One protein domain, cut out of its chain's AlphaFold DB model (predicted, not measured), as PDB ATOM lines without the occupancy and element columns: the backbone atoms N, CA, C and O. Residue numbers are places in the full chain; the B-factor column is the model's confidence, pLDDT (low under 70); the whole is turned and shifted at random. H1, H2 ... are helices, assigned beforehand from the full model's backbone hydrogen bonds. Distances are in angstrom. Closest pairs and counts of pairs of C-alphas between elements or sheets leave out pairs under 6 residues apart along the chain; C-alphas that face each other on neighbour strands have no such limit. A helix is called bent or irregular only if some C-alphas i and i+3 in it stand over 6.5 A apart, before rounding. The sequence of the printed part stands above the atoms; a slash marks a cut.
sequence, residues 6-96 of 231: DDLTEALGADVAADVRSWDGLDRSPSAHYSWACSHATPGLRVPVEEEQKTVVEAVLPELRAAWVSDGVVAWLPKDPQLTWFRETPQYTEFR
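This is residues 6 to 96 of the 231 residues of an uncharacterized protein of Propionibacterium sp (UniProt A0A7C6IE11). Two helices, H3 and the longer, kinked H4, run side by side in opposite ways as the core, with the short helix H6 packed on H4 and the short H5 near the first residues of H3. At the other end of the longest axis, H1 and H2 make a loose L set off from this core, and residues 10 to 15 stick out. The printed part has 91 residues with six named helices, H1 to H6 in chain order, and no named strand: the class is all helix. It is compact, with a radius of gyration of the C-alphas of 13.7 A and spans of 38 by 31 by 21 A.

H1 is residues 6 to 12, beginning at C-alpha 6 (145.330, 116.298, 158.788), and H2 is residues 14 to 22. H3, residues 30 to 41, is 16.4 A long. H4, residues 50 to 67, is 25.3 A long, from C-alpha 50 (157.835, 135.522, 165.073). H4 has a kink of 35 degrees near residue 59 and is only just irregular: C-alphas 59 and 62 are 6.7 A apart. H5 is residues 71 to 76; H6, residues 90 to 95, ends at C-alpha 95 (151.798, 137.990, 183.565).

H1 and H2 are close but not clearly touching, about perpendicular at 86 degrees; their closest C-alphas, of Thr 9 and Ala 17, are 6.4 A apart. H2 and H3 are apart. H3 and H4 touch as a helical hairpin, at a shallow tilt of 6 degrees, opposite ways; their closest C-alphas, of Pro 30 and Ala 67, are 3.9 A apart. With residues 30 to 34 alone, H3 only just touches H5, with 3 pairs of C-alphas within 8 A, the closest those of Tyr 34 and Val 73 at 7.2 A. With residues 57 to 65 alone, H4 touches H6, at a shallow tilt of 11 degrees, the same way; their closest C-alphas, of Arg 65 and Phe 95, are 7.4 A apart. Each O i to N i+4 pair is within hydrogen-bond range in H1, H3, H5 and H6, against 4 of 5 in H2 and 10 of 14 in H4.

The two C-alphas farthest apart, of Ala 11 and Glu 94, are 39.0 A apart. The printed part has no cut; the link from H5 to H6, residues 77 to 89, is long. The mean pLDDT of the printed part is 71.5, and residues 6 to 27, 43 to 47, 69, 71 and 93 to 96 are under 70.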
ATOM      1  N   ASP A   6     146.317 116.909 159.679       49.19
ATOM      2  CA  ASP A   6     145.330 116.298 158.788       49.19
ATOM      3  C   ASP A   6     145.076 114.826 159.159       49.19
ATOM      4  O   ASP A   6     143.923 114.426 159.319       49.19
ATOM      5  N   ASP A   7     146.133 114.049 159.424       46.22
ATOM      6  CA  ASP A   7     146.020 112.642 159.843       46.22
ATOM      7  C   ASP A   7     145.357 112.500 161.228       46.22
ATOM      8  O   ASP A   7     144.649 111.529 161.501       46.22
ATOM      9  N   LEU A   8     145.583 113.465 162.126       44.31
ATOM     10  CA  LEU A   8     145.010 113.471 163.475       44.31
ATOM     11  C   LEU A   8     143.518 113.848 163.441       44.31
ATOM     12  O   LEU A   8     142.715 113.275 164.179       44.31
ATOM     13  N   THR A   9     143.143 114.765 162.547       46.94
ATOM     14  CA  THR A   9     141.752 115.185 162.310       46.94
ATOM     15  C   THR A   9     140.947 114.091 161.605       46.94
ATOM     16  O   THR A   9     139.783 113.867 161.939       46.94
ATOM     17  N   GLU A  10     141.570 113.357 160.679       51.12
ATOM     18  CA  GLU A  10     140.960 112.203 160.015       51.12
ATOM     19  C   GLU A  10     140.792 111.014 160.979       51.12
ATOM     20  O   GLU A  10     139.741 110.372 160.991       51.12
ATOM     21  N   ALA A  11     141.774 110.763 161.854       50.44
ATOM     22  CA  ALA A  11     141.729 109.665 162.824       50.44
ATOM     23  C   ALA A  11     140.740 109.883 163.985       50.44
ATOM     24  O   ALA A  11     140.206 108.910 164.520       50.44
ATOM     25  N   LEU A  12     140.504 111.133 164.398       46.25
ATOM     26  CA  LEU A  12     139.612 111.468 165.519       46.25
ATOM     27  C   LEU A  12     138.185 111.831 165.079       46.25
ATOM     28  O   LEU A  12     137.283 111.868 165.915       46.25
ATOM     29  N   GLY A  13     137.964 112.044 163.779       42.66
ATOM     30  CA  GLY A  13     136.674 112.432 163.215       42.66
ATOM     31  C   GLY A  13     136.373 113.926 163.378       42.66
ATOM     32  O   GLY A  13     136.793 114.579 164.336       42.66
ATOM     33  N   ALA A  14     135.603 114.475 162.432       49.09
ATOM     34  CA  ALA A  14     135.262 115.902 162.366       49.09
ATOM     35  C   ALA A  14     134.598 116.444 163.649       49.09
ATOM     36  O   ALA A  14     134.732 117.630 163.956       49.09
ATOM     37  N   ASP A  15     133.949 115.572 164.423       43.78
ATOM     38  CA  ASP A  15     133.273 115.922 165.669       43.78
ATOM     39  C   ASP A  15     134.252 116.292 166.796       43.78
ATOM     40  O   ASP A  15     133.955 117.201 167.561       43.78
ATOM     41  N   VAL A  16     135.450 115.692 166.873       45.53
ATOM     42  CA  VAL A  16     136.436 115.982 167.941       45.53
ATOM     43  C   VAL A  16     137.202 117.280 167.671       45.53
ATOM     44  O   VAL A  16     137.467 118.054 168.589       45.53
ATOM     45  N   ALA A  17     137.519 117.572 166.407       41.25
ATOM     46  CA  ALA A  17     138.118 118.852 166.021       41.25
ATOM     47  C   ALA A  17     137.120 120.020 166.139       41.25
ATOM     48  O   ALA A  17     137.519 121.147 166.447       41.25
ATOM     49  N   ALA A  18     135.826 119.755 165.924       40.78
ATOM     50  CA  ALA A  18     134.755 120.681 166.273       40.78
ATOM     51  C   ALA A  18     134.629 120.835 167.794       40.78
ATOM     52  O   ALA A  18     134.404 121.951 168.251       40.78
ATOM     53  N   ASP A  19     134.861 119.771 168.570       41.50
ATOM     54  CA  ASP A  19     134.817 119.818 170.029       41.50
ATOM     55  C   ASP A  19     135.952 120.670 170.611       41.50
ATOM     56  O   ASP A  19     135.692 121.539 171.418       41.50
ATOM     57  N   VAL A  20     137.193 120.584 170.122       42.84
ATOM     58  CA  VAL A  20     138.280 121.477 170.595       42.84
ATOM     59  C   VAL A  20     137.991 122.964 170.304       42.84
ATOM     60  O   VAL A  20     138.371 123.833 171.089       42.84
ATOM     61  N   ARG A  21     137.262 123.272 169.217       42.62
ATOM     62  CA  ARG A  21     136.758 124.630 168.915       42.62
ATOM     63  C   ARG A  21     135.463 124.978 169.666       42.62
ATOM     64  O   ARG A  21     135.149 126.159 169.787       42.62
ATOM     65  N   SER A  22     134.726 123.988 170.179       45.56
ATOM     66  CA  SER A  22     133.477 124.158 170.945       45.56
ATOM     67  C   SER A  22     133.726 124.652 172.372       45.56
ATOM     68  O   SER A  22     132.789 125.018 173.080       45.56
ATOM     69  N   TRP A  23     134.990 124.689 172.803       50.00
ATOM     70  CA  TRP A  23     135.335 125.031 174.177       50.00
ATOM     71  C   TRP A  23     135.327 126.535 174.424       50.00
ATOM     72  O   TRP A  23     135.338 126.932 175.588       50.00
ATOM     73  N   ASP A  24     135.357 127.376 173.386       44.25
ATOM     74  CA  ASP A  24     135.312 128.837 173.519       44.25
ATOM     75  C   ASP A  24     133.971 129.315 174.086       44.25
ATOM     76  O   ASP A  24     132.914 129.144 173.484       44.25
ATOM     77  N   GLY A  25     134.028 129.925 175.276       48.22
ATOM     78  CA  GLY A  25     132.869 130.484 175.977       48.22
ATOM     79  C   GLY A  25     132.226 129.584 177.040       48.22
ATOM     80  O   GLY A  25     131.240 130.004 177.646       48.22
ATOM     81  N   LEU A  26     132.761 128.387 177.304       52.53
ATOM     82  CA  LEU A  26     132.341 127.568 178.447       52.53
ATOM     83  C   LEU A  26     132.998 128.054 179.746       52.53
ATOM     84  O   LEU A  26     134.141 128.507 179.740       52.53
ATOM     85  N   ASP A  27     132.285 127.932 180.868       59.72
ATOM     86  CA  ASP A  27     132.835 128.200 182.200       59.72
ATOM     87  C   ASP A  27     133.863 127.102 182.531       59.72
ATOM     88  O   ASP A  27     133.513 125.960 182.848       59.72
ATOM     89  N   ARG A  28     135.151 127.399 182.320       73.31
ATOM     90  CA  ARG A  28     136.244 126.429 182.443       73.31
ATOM     91  C   ARG A  28     136.777 126.440 183.873       73.31
ATOM     92  O   ARG A  28     136.965 127.477 184.500       73.31
ATOM     93  N   SER A  29     137.101 125.257 184.392       77.19
ATOM     94  CA  SER A  29     137.886 125.170 185.624       77.19
ATOM     95  C   SER A  29     139.302 125.729 185.399       77.19
ATOM     96  O   SER A  29     139.791 125.715 184.264       77.19
ATOM     97  N   PRO A  30     140.026 126.151 186.453       77.56
ATOM     98  CA  PRO A  30     141.406 126.625 186.313       77.56
ATOM     99  C   PRO A  30     142.326 125.629 185.589       77.56
ATOM    100  O   PRO A  30     143.159 126.016 184.774       77.56
ATOM    101  N   SER A  31     142.143 124.327 185.822       78.62
ATOM    102  CA  SER A  31     142.899 123.271 185.135       78.62
ATOM    103  C   SER A  31     142.524 123.124 183.654       78.62
ATOM    104  O   SER A  31     143.378 122.771 182.840       78.62
ATOM    105  N   ALA A  32     141.270 123.400 183.286       79.81
ATOM    106  CA  ALA A  32     140.828 123.386 181.893       79.81
ATOM    107  C   ALA A  32     141.370 124.599 181.121       79.81
ATOM    108  O   ALA A  32     141.925 124.417 180.040       79.81
ATOM    109  N   HIS A  33     141.321 125.797 181.717       84.69
ATOM    110  CA  HIS A  33     142.012 126.986 181.199       84.69
ATOM    111  C   HIS A  33     143.511 126.717 180.994       84.69
ATOM    112  O   HIS A  33     144.082 127.040 179.953       84.69
ATOM    113  N   TYR A  34     144.146 126.046 181.962       87.44
ATOM    114  CA  TYR A  34     145.555 125.684 181.865       87.44
ATOM    115  C   TYR A  34     145.857 124.751 180.688       87.44
ATOM    116  O   TYR A  34     146.779 124.992 179.909       87.44
ATOM    117  N   SER A  35     145.070 123.685 180.554       86.38
ATOM    118  CA  SER A  35     145.259 122.680 179.504       86.38
ATOM    119  C   SER A  35     145.062 123.285 178.114       86.38
ATOM    120  O   SER A  35     145.852 123.014 177.209       86.38
ATOM    121  N   TRP A  36     144.064 124.161 177.965       87.94
ATOM    122  CA  TRP A  36     143.810 124.901 176.729       87.94
ATOM    123  C   TRP A  36     144.968 125.840 176.379       87.94
ATOM    124  O   TRP A  36     145.423 125.879 175.236       87.94
ATOM    125  N   ALA A  37     145.492 126.570 177.369       88.75
ATOM    126  CA  ALA A  37     146.645 127.444 177.179       88.75
ATOM    127  C   ALA A  37     147.866 126.659 176.680       88.75
ATOM    128  O   ALA A  37     148.559 127.097 175.763       88.75
ATOM    129  N   CYS A  38     148.105 125.471 177.237       86.81
ATOM    130  CA  CYS A  38     149.214 124.614 176.831       86.81
ATOM    131  C   CYS A  38     149.045 124.057 175.409       86.81
ATOM    132  O   CYS A  38     150.011 124.040 174.641       86.81
ATOM    133  N   SER A  39     147.827 123.663 175.017       84.81
ATOM    134  CA  SER A  39     147.573 123.173 173.656       84.81
ATOM    135  C   SER A  39     147.800 124.263 172.604       84.81
ATOM    136  O   SER A  39     148.369 123.986 171.552       84.81
ATOM    137  N   HIS A  40     147.422 125.509 172.904       84.12
ATOM    138  CA  HIS A  40     147.597 126.647 171.992       84.12
ATOM    139  C   HIS A  40     149.026 127.185 171.963       84.12
ATOM    140  O   HIS A  40     149.501 127.612 170.915       84.12
ATOM    141  N   ALA A  41     149.737 127.132 173.090       81.88
ATOM    142  CA  ALA A  41     151.143 127.508 173.149       81.88
ATOM    143  C   ALA A  41     152.057 126.520 172.406       81.88
ATOM    144  O   ALA A  41     153.193 126.867 172.091       81.88
ATOM    145  N   THR A  42     151.588 125.305 172.107       72.19
ATOM    146  CA  THR A  42     152.415 124.260 171.485       72.19
ATOM    147  C   THR A  42     151.689 123.516 170.358       72.19
ATOM    148  O   THR A  42     151.536 122.292 170.433       72.19
ATOM    149  N   PRO A  43     151.277 124.194 169.267       60.19
ATOM    150  CA  PRO A  43     150.704 123.498 168.121       60.19
ATOM    151  C   PRO A  43     151.787 122.595 167.510       60.19
ATOM    152  O   PRO A  43     152.812 123.076 167.030       60.19
ATOM    153  N   GLY A  44     151.620 121.275 167.600       61.50
ATOM    154  CA  GLY A  44     152.534 120.303 166.983       61.50
ATOM    155  C   GLY A  44     153.978 120.298 167.509       61.50
ATOM    156  O   GLY A  44     154.877 119.890 166.776       61.50
ATOM    157  N   LEU A  45     154.228 120.744 168.751       59.00
ATOM    158  CA  LEU A  45     155.567 120.802 169.377       59.00
ATOM    159  C   LEU A  45     156.598 121.686 168.638       59.00
ATOM    160  O   LEU A  45     157.800 121.561 168.890       59.00
ATOM    161  N   ARG A  46     156.164 122.591 167.747       69.00
ATOM    162  CA  ARG A  46     157.050 123.584 167.116       69.00
ATOM    163  C   ARG A  46     156.976 124.921 167.847       69.00
ATOM    164  O   ARG A  46     155.917 125.317 168.323       69.00
ATOM    165  N   VAL A  47     158.097 125.635 167.897       67.06
ATOM    166  CA  VAL A  47     158.100 127.047 168.303       67.06
ATOM    167  C   VAL A  47     157.442 127.853 167.172       67.06
ATOM    168  O   VAL A  47     157.864 127.688 166.020       67.06
ATOM    169  N   PRO A  48     156.411 128.677 167.445       72.56
ATOM    170  CA  PRO A  48     155.800 129.519 166.420       72.56
ATOM    171  C   PRO A  48     156.833 130.487 165.835       72.56
ATOM    172  O   PRO A  48     157.719 130.968 166.553       72.56
ATOM    173  N   VAL A  49     156.730 130.792 164.540       80.56
ATOM    174  CA  VAL A  49     157.569 131.846 163.943       80.56
ATOM    175  C   VAL A  49     157.151 133.212 164.489       80.56
ATOM    176  O   VAL A  49     156.041 133.362 164.991       80.56
ATOM    177  N   GLU A  50     158.026 134.214 164.417       77.06
ATOM    178  CA  GLU A  50     157.835 135.522 165.073       77.06
ATOM    179  C   GLU A  50     156.471 136.178 164.767       77.06
ATOM    180  O   GLU A  50     155.819 136.711 165.663       77.06
ATOM    181  N   GLU A  51     155.983 136.044 163.531       78.31
ATOM    182  CA  GLU A  51     154.667 136.538 163.099       78.31
ATOM    183  C   GLU A  51     153.488 135.822 163.791       78.31
ATOM    184  O   GLU A  51     152.474 136.447 164.094       78.31
ATOM    185  N   GLU A  52     153.628 134.528 164.095       80.19
ATOM    186  CA  GLU A  52     152.616 133.704 164.774       80.19
ATOM    187  C   GLU A  52     152.660 133.875 166.301       80.19
ATOM    188  O   GLU A  52     151.638 133.728 166.978       80.19
ATOM    189  N   GLN A  53     153.832 134.199 166.860       83.06
ATOM    190  CA  GLN A  53     154.035 134.296 168.310       83.06
ATOM    191  C   GLN A  53     153.092 135.305 168.954       83.06
ATOM    192  O   GLN A  53     152.533 135.020 170.009       83.06
ATOM    193  N   LYS A  54     152.863 136.460 168.316       82.50
ATOM    194  CA  LYS A  54     151.964 137.488 168.854       82.50
ATOM    195  C   LYS A  54     150.538 136.959 169.031       82.50
ATOM    196  O   LYS A  54     149.963 137.116 170.104       82.50
ATOM    197  N   THR A  55     149.995 136.301 168.009       83.69
ATOM    198  CA  THR A  55     148.635 135.743 168.037       83.69
ATOM    199  C   THR A  55     148.506 134.628 169.069       83.69
ATOM    200  O   THR A  55     147.537 134.598 169.824       83.69
ATOM    201  N   VAL A  56     149.506 133.745 169.157       84.88
ATOM    202  CA  VAL A  56     149.531 132.693 170.181       84.88
ATOM    203  C   VAL A  56     149.580 133.305 171.580       84.88
ATOM    204  O   VAL A  56     148.835 132.891 172.463       84.88
ATOM    205  N   VAL A  57     150.407 134.331 171.788       85.12
ATOM    206  CA  VAL A  57     150.536 135.000 173.085       85.12
ATOM    207  C   VAL A  57     149.231 135.677 173.510       85.12
ATOM    208  O   VAL A  57     148.812 135.518 174.658       85.12
ATOM    209  N   GLU A  58     148.571 136.386 172.593       85.88
ATOM    210  CA  GLU A  58     147.277 137.038 172.834       85.88
ATOM    211  C   GLU A  58     146.176 136.031 173.209       85.88
ATOM    212  O   GLU A  58     145.350 136.336 174.069       85.88
ATOM    213  N   ALA A  59     146.202 134.826 172.634       85.81
ATOM    214  CA  ALA A  59     145.261 133.752 172.949       85.81
ATOM    215  C   ALA A  59     145.575 133.039 174.281       85.81
ATOM    216  O   ALA A  59     144.674 132.739 175.060       85.81
ATOM    217  N   VAL A  60     146.853 132.782 174.572       88.00
ATOM    218  CA  VAL A  60     147.302 131.975 175.723       88.00
ATOM    219  C   VAL A  60     147.263 132.754 177.044       88.00
ATOM    220  O   VAL A  60     146.947 132.191 178.093       88.00
ATOM    221  N   LEU A  61     147.580 134.053 177.029       85.94
ATOM    222  CA  LEU A  61     147.684 134.875 178.244       85.94
ATOM    223  C   LEU A  61     146.407 134.934 179.098       85.94
ATOM    224  O   LEU A  61     146.518 134.759 180.316       85.94
ATOM    225  N   PRO A  62     145.213 135.216 178.537       83.69
ATOM    226  CA  PRO A  62     143.985 135.288 179.327       83.69
ATOM    227  C   PRO A  62     143.678 133.966 180.034       83.69
ATOM    228  O   PRO A  62     143.274 133.956 181.194       83.69
ATOM    229  N   GLU A  63     143.950 132.853 179.362       87.69
ATOM    230  CA  GLU A  63     143.692 131.505 179.856       87.69
ATOM    231  C   GLU A  63     144.670 131.132 180.968       87.69
ATOM    232  O   GLU A  63     144.263 130.638 182.017       87.69
ATOM    233  N   LEU A  64     145.951 131.478 180.819       87.25
ATOM    234  CA  LEU A  64     146.901 131.337 181.919       87.25
ATOM    235  C   LEU A  64     146.520 132.207 183.120       87.25
ATOM    236  O   LEU A  64     146.666 131.744 184.246       87.25
ATOM    237  N   ARG A  65     145.983 133.419 182.916       83.38
ATOM    238  CA  ARG A  65     145.465 134.265 184.011       83.38
ATOM    239  C   ARG A  65     144.278 133.639 184.724       83.38
ATOM    240  O   ARG A  65     144.267 133.629 185.952       83.38
ATOM    241  N   ALA A  66     143.328 133.088 183.979       77.38
ATOM    242  CA  ALA A  66     142.195 132.374 184.552       77.38
ATOM    243  C   ALA A  66     142.639 131.100 185.297       77.38
ATOM    244  O   ALA A  66     142.115 130.785 186.361       77.38
ATOM    245  N   ALA A  67     143.662 130.405 184.793       84.00
ATOM    246  CA  ALA A  67     144.235 129.222 185.424       84.00
ATOM    247  C   ALA A  67     145.080 129.524 186.673       84.00
ATOM    248  O   ALA A  67     145.182 128.689 187.575       84.00
ATOM    249  N   TRP A  68     145.683 130.714 186.745       82.62
ATOM    250  CA  TRP A  68     146.631 131.106 187.795       82.62
ATOM    251  C   TRP A  68     146.010 131.198 189.195       82.62
ATOM    252  O   TRP A  68     146.728 131.289 190.185       82.62
ATOM    253  N   VAL A  69     144.683 131.137 189.310       69.12
ATOM    254  CA  VAL A  69     143.994 131.035 190.607       69.12
ATOM    255  C   VAL A  69     144.185 129.669 191.283       69.12
ATOM    256  O   VAL A  69     143.811 129.509 192.440       69.12
ATOM    257  N   SER A  70     144.734 128.673 190.578       75.25
ATOM    258  CA  SER A  70     145.021 127.341 191.118       75.25
ATOM    259  C   SER A  70     146.476 127.210 191.566       75.25
ATOM    260  O   SER A  70     147.392 127.296 190.745       75.25
ATOM    261  N   ASP A  71     146.694 126.882 192.842       66.88
ATOM    262  CA  ASP A  71     148.035 126.685 193.418       66.88
ATOM    263  C   ASP A  71     148.851 125.619 192.670       66.88
ATOM    264  O   ASP A  71     150.056 125.773 192.454       66.88
ATOM    265  N   GLY A  72     148.187 124.558 192.196       71.88
ATOM    266  CA  GLY A  72     148.816 123.515 191.386       71.88
ATOM    267  C   GLY A  72     149.358 124.045 190.056       71.88
ATOM    268  O   GLY A  72     150.476 123.706 189.668       71.88
ATOM    269  N   VAL A  73     148.606 124.930 189.391       78.19
ATOM    270  CA  VAL A  73     149.044 125.587 188.149       78.19
ATOM    271  C   VAL A  73     150.201 126.539 188.436       78.19
ATOM    272  O   VAL A  73     151.218 126.471 187.752       78.19
ATOM    273  N   VAL A  74     150.104 127.372 189.479       75.62
ATOM    274  CA  VAL A  74     151.175 128.307 189.872       75.62
ATOM    275  C   VAL A  74     152.490 127.570 190.148       75.62
ATOM    276  O   VAL A  74     153.556 128.022 189.722       75.62
ATOM    277  N   ALA A  75     152.428 126.420 190.824       70.56
ATOM    278  CA  ALA A  75     153.599 125.607 191.137       70.56
ATOM    279  C   ALA A  75     154.194 124.893 189.909       70.56
ATOM    280  O   ALA A  75     155.416 124.710 189.831       70.56
ATOM    281  N   TRP A  76     153.348 124.467 188.963       81.50
ATOM    282  CA  TRP A  76     153.757 123.696 187.788       81.50
ATOM    283  C   TRP A  76     154.226 124.566 186.618       81.50
ATOM    284  O   TRP A  76     155.226 124.244 185.978       81.50
ATOM    285  N   LEU A  77     153.578 125.707 186.376       84.56
ATOM    286  CA  LEU A  77     153.816 126.557 185.208       84.56
ATOM    287  C   LEU A  77     155.290 126.933 184.953       84.56
ATOM    288  O   LEU A  77     155.714 126.942 183.793       84.56
ATOM    289  N   PRO A  78     156.115 127.243 185.975       81.44
ATOM    290  CA  PRO A  78     157.528 127.549 185.755       81.44
ATOM    291  C   PRO A  78     158.342 126.359 185.231       81.44
ATOM    292  O   PRO A  78     159.431 126.569 184.703       81.44
ATOM    293  N   LYS A  79     157.837 125.132 185.404       83.00
ATOM    294  CA  LYS A  79     158.508 123.864 185.085       83.00
ATOM    295  C   LYS A  79     157.939 123.182 183.840       83.00
ATOM    296  O   LYS A  79     158.551 122.235 183.361       83.00
ATOM    297  N   ASP A  80     156.799 123.643 183.324       86.00
ATOM    298  CA  ASP A  80     156.120 122.965 182.221       86.00
ATOM    299  C   ASP A  80     156.963 122.993 180.928       86.00
ATOM    300  O   ASP A  80     157.230 124.075 180.397       86.00
ATOM    301  N   PRO A  81     157.400 121.853 180.378       84.12
ATOM    302  CA  PRO A  81     158.195 121.848 179.155       84.12
ATOM    303  C   PRO A  81     157.455 122.436 177.939       84.12
ATOM    304  O   PRO A  81     158.112 123.018 177.074       84.12
ATOM    305  N   GLN A  82     156.121 122.358 177.885       84.12
ATOM    306  CA  GLN A  82     155.300 122.836 176.764       84.12
ATOM    307  C   GLN A  82     155.336 124.362 176.623       84.12
ATOM    308  O   GLN A  82     155.332 124.897 175.521       84.12
ATOM    309  N   LEU A  83     155.487 125.078 177.737       85.69
ATOM    310  CA  LEU A  83     155.494 126.542 177.747       85.69
ATOM    311  C   LEU A  83     156.897 127.150 177.673       85.69
ATOM    312  O   LEU A  83     157.046 128.343 177.910       85.69
ATOM    313  N   THR A  84     157.938 126.367 177.374       85.75
ATOM    314  CA  THR A  84     159.336 126.828 177.474       85.75
ATOM    315  C   THR A  84     159.614 128.093 176.666       85.75
ATOM    316  O   THR A  84     160.099 129.056 177.248       85.75
ATOM    317  N   TRP A  85     159.242 128.134 175.384       85.62
ATOM    318  CA  TRP A  85     159.429 129.334 174.559       85.62
ATOM    319  C   TRP A  85     158.526 130.486 175.027       85.62
ATOM    320  O   TRP A  85     158.958 131.631 175.092       85.62
ATOM    321  N   PHE A  86     157.283 130.186 175.427       84.81
ATOM    322  CA  PHE A  86     156.343 131.195 175.915       84.81
ATOM    323  C   PHE A  86     156.885 131.882 177.172       84.81
ATOM    324  O   PHE A  86     156.725 133.089 177.333       84.81
ATOM    325  N   ARG A  87     157.610 131.149 178.030       85.00
ATOM    326  CA  ARG A  87     158.275 131.711 179.213       85.00
ATOM    327  C   ARG A  87     159.364 132.730 178.904       85.00
ATOM    328  O   ARG A  87     159.694 133.523 179.784       85.00
ATOM    329  N   GLU A  88     159.924 132.696 177.703       83.81
ATOM    330  CA  GLU A  88     160.952 133.635 177.251       83.81
ATOM    331  C   GLU A  88     160.338 134.928 176.688       83.81
ATOM    332  O   GLU A  88     161.050 135.909 176.476       83.81
ATOM    333  N   THR A  89     159.014 134.968 176.497       84.12
ATOM    334  CA  THR A  89     158.311 136.160 176.009       84.12
ATOM    335  C   THR A  89     158.230 137.251 177.094       84.12
ATOM    336  O   THR A  89     158.039 136.945 178.281       84.12
ATOM    337  N   PRO A  90     158.308 138.547 176.727       81.88
ATOM    338  CA  PRO A  90     158.076 139.650 177.663       81.88
ATOM    339  C   PRO A  90     156.724 139.547 178.379       81.88
ATOM    340  O   PRO A  90     156.631 139.758 179.586       81.88
ATOM    341  N   GLN A  91     155.686 139.122 177.660       81.00
ATOM    342  CA  GLN A  91     154.325 139.075 178.173       81.00
ATOM    343  C   GLN A  91     154.127 137.994 179.243       81.00
ATOM    344  O   GLN A  91     153.332 138.178 180.165       81.00
ATOM    345  N   TYR A  92     154.874 136.886 179.187       77.00
ATOM    346  CA  TYR A  92     154.897 135.919 180.285       77.00
ATOM    347  C   TYR A  92     155.492 136.514 181.567       77.00
ATOM    348  O   TYR A  92     155.021 136.226 182.669       77.00
ATOM    349  N   THR A  93     156.507 137.369 181.431       67.25
ATOM    350  CA  THR A  93     157.110 138.082 182.566       67.25
ATOM    351  C   THR A  93     156.134 139.102 183.153       67.25
ATOM    352  O   THR A  93     156.018 139.188 184.371       67.25
ATOM    353  N   GLU A  94     155.382 139.807 182.305       65.31
ATOM    354  CA  GLU A  94     154.323 140.752 182.703       65.31
ATOM    355  C   GLU A  94     153.100 140.067 183.331       65.31
ATOM    356  O   GLU A  94     152.359 140.675 184.102       65.31
ATOM    357  N   PHE A  95     152.870 138.797 182.997       69.88
ATOM    358  CA  PHE A  95     151.798 137.990 183.565       69.88
ATOM    359  C   PHE A  95     152.098 137.513 184.990       69.88
ATOM    360  O   PHE A  95     151.183 137.426 185.814       69.88
ATOM    361  N   ARG A  96     153.361 137.210 185.308       66.44
ATOM    362  CA  ARG A  96     153.730 136.887 186.688       66.44
ATOM    363  C   ARG A  96     153.482 138.128 187.545       66.44
ATOM    364  O   ARG A  96     153.957 139.197 187.167       66.44
TER     365      ARG A  96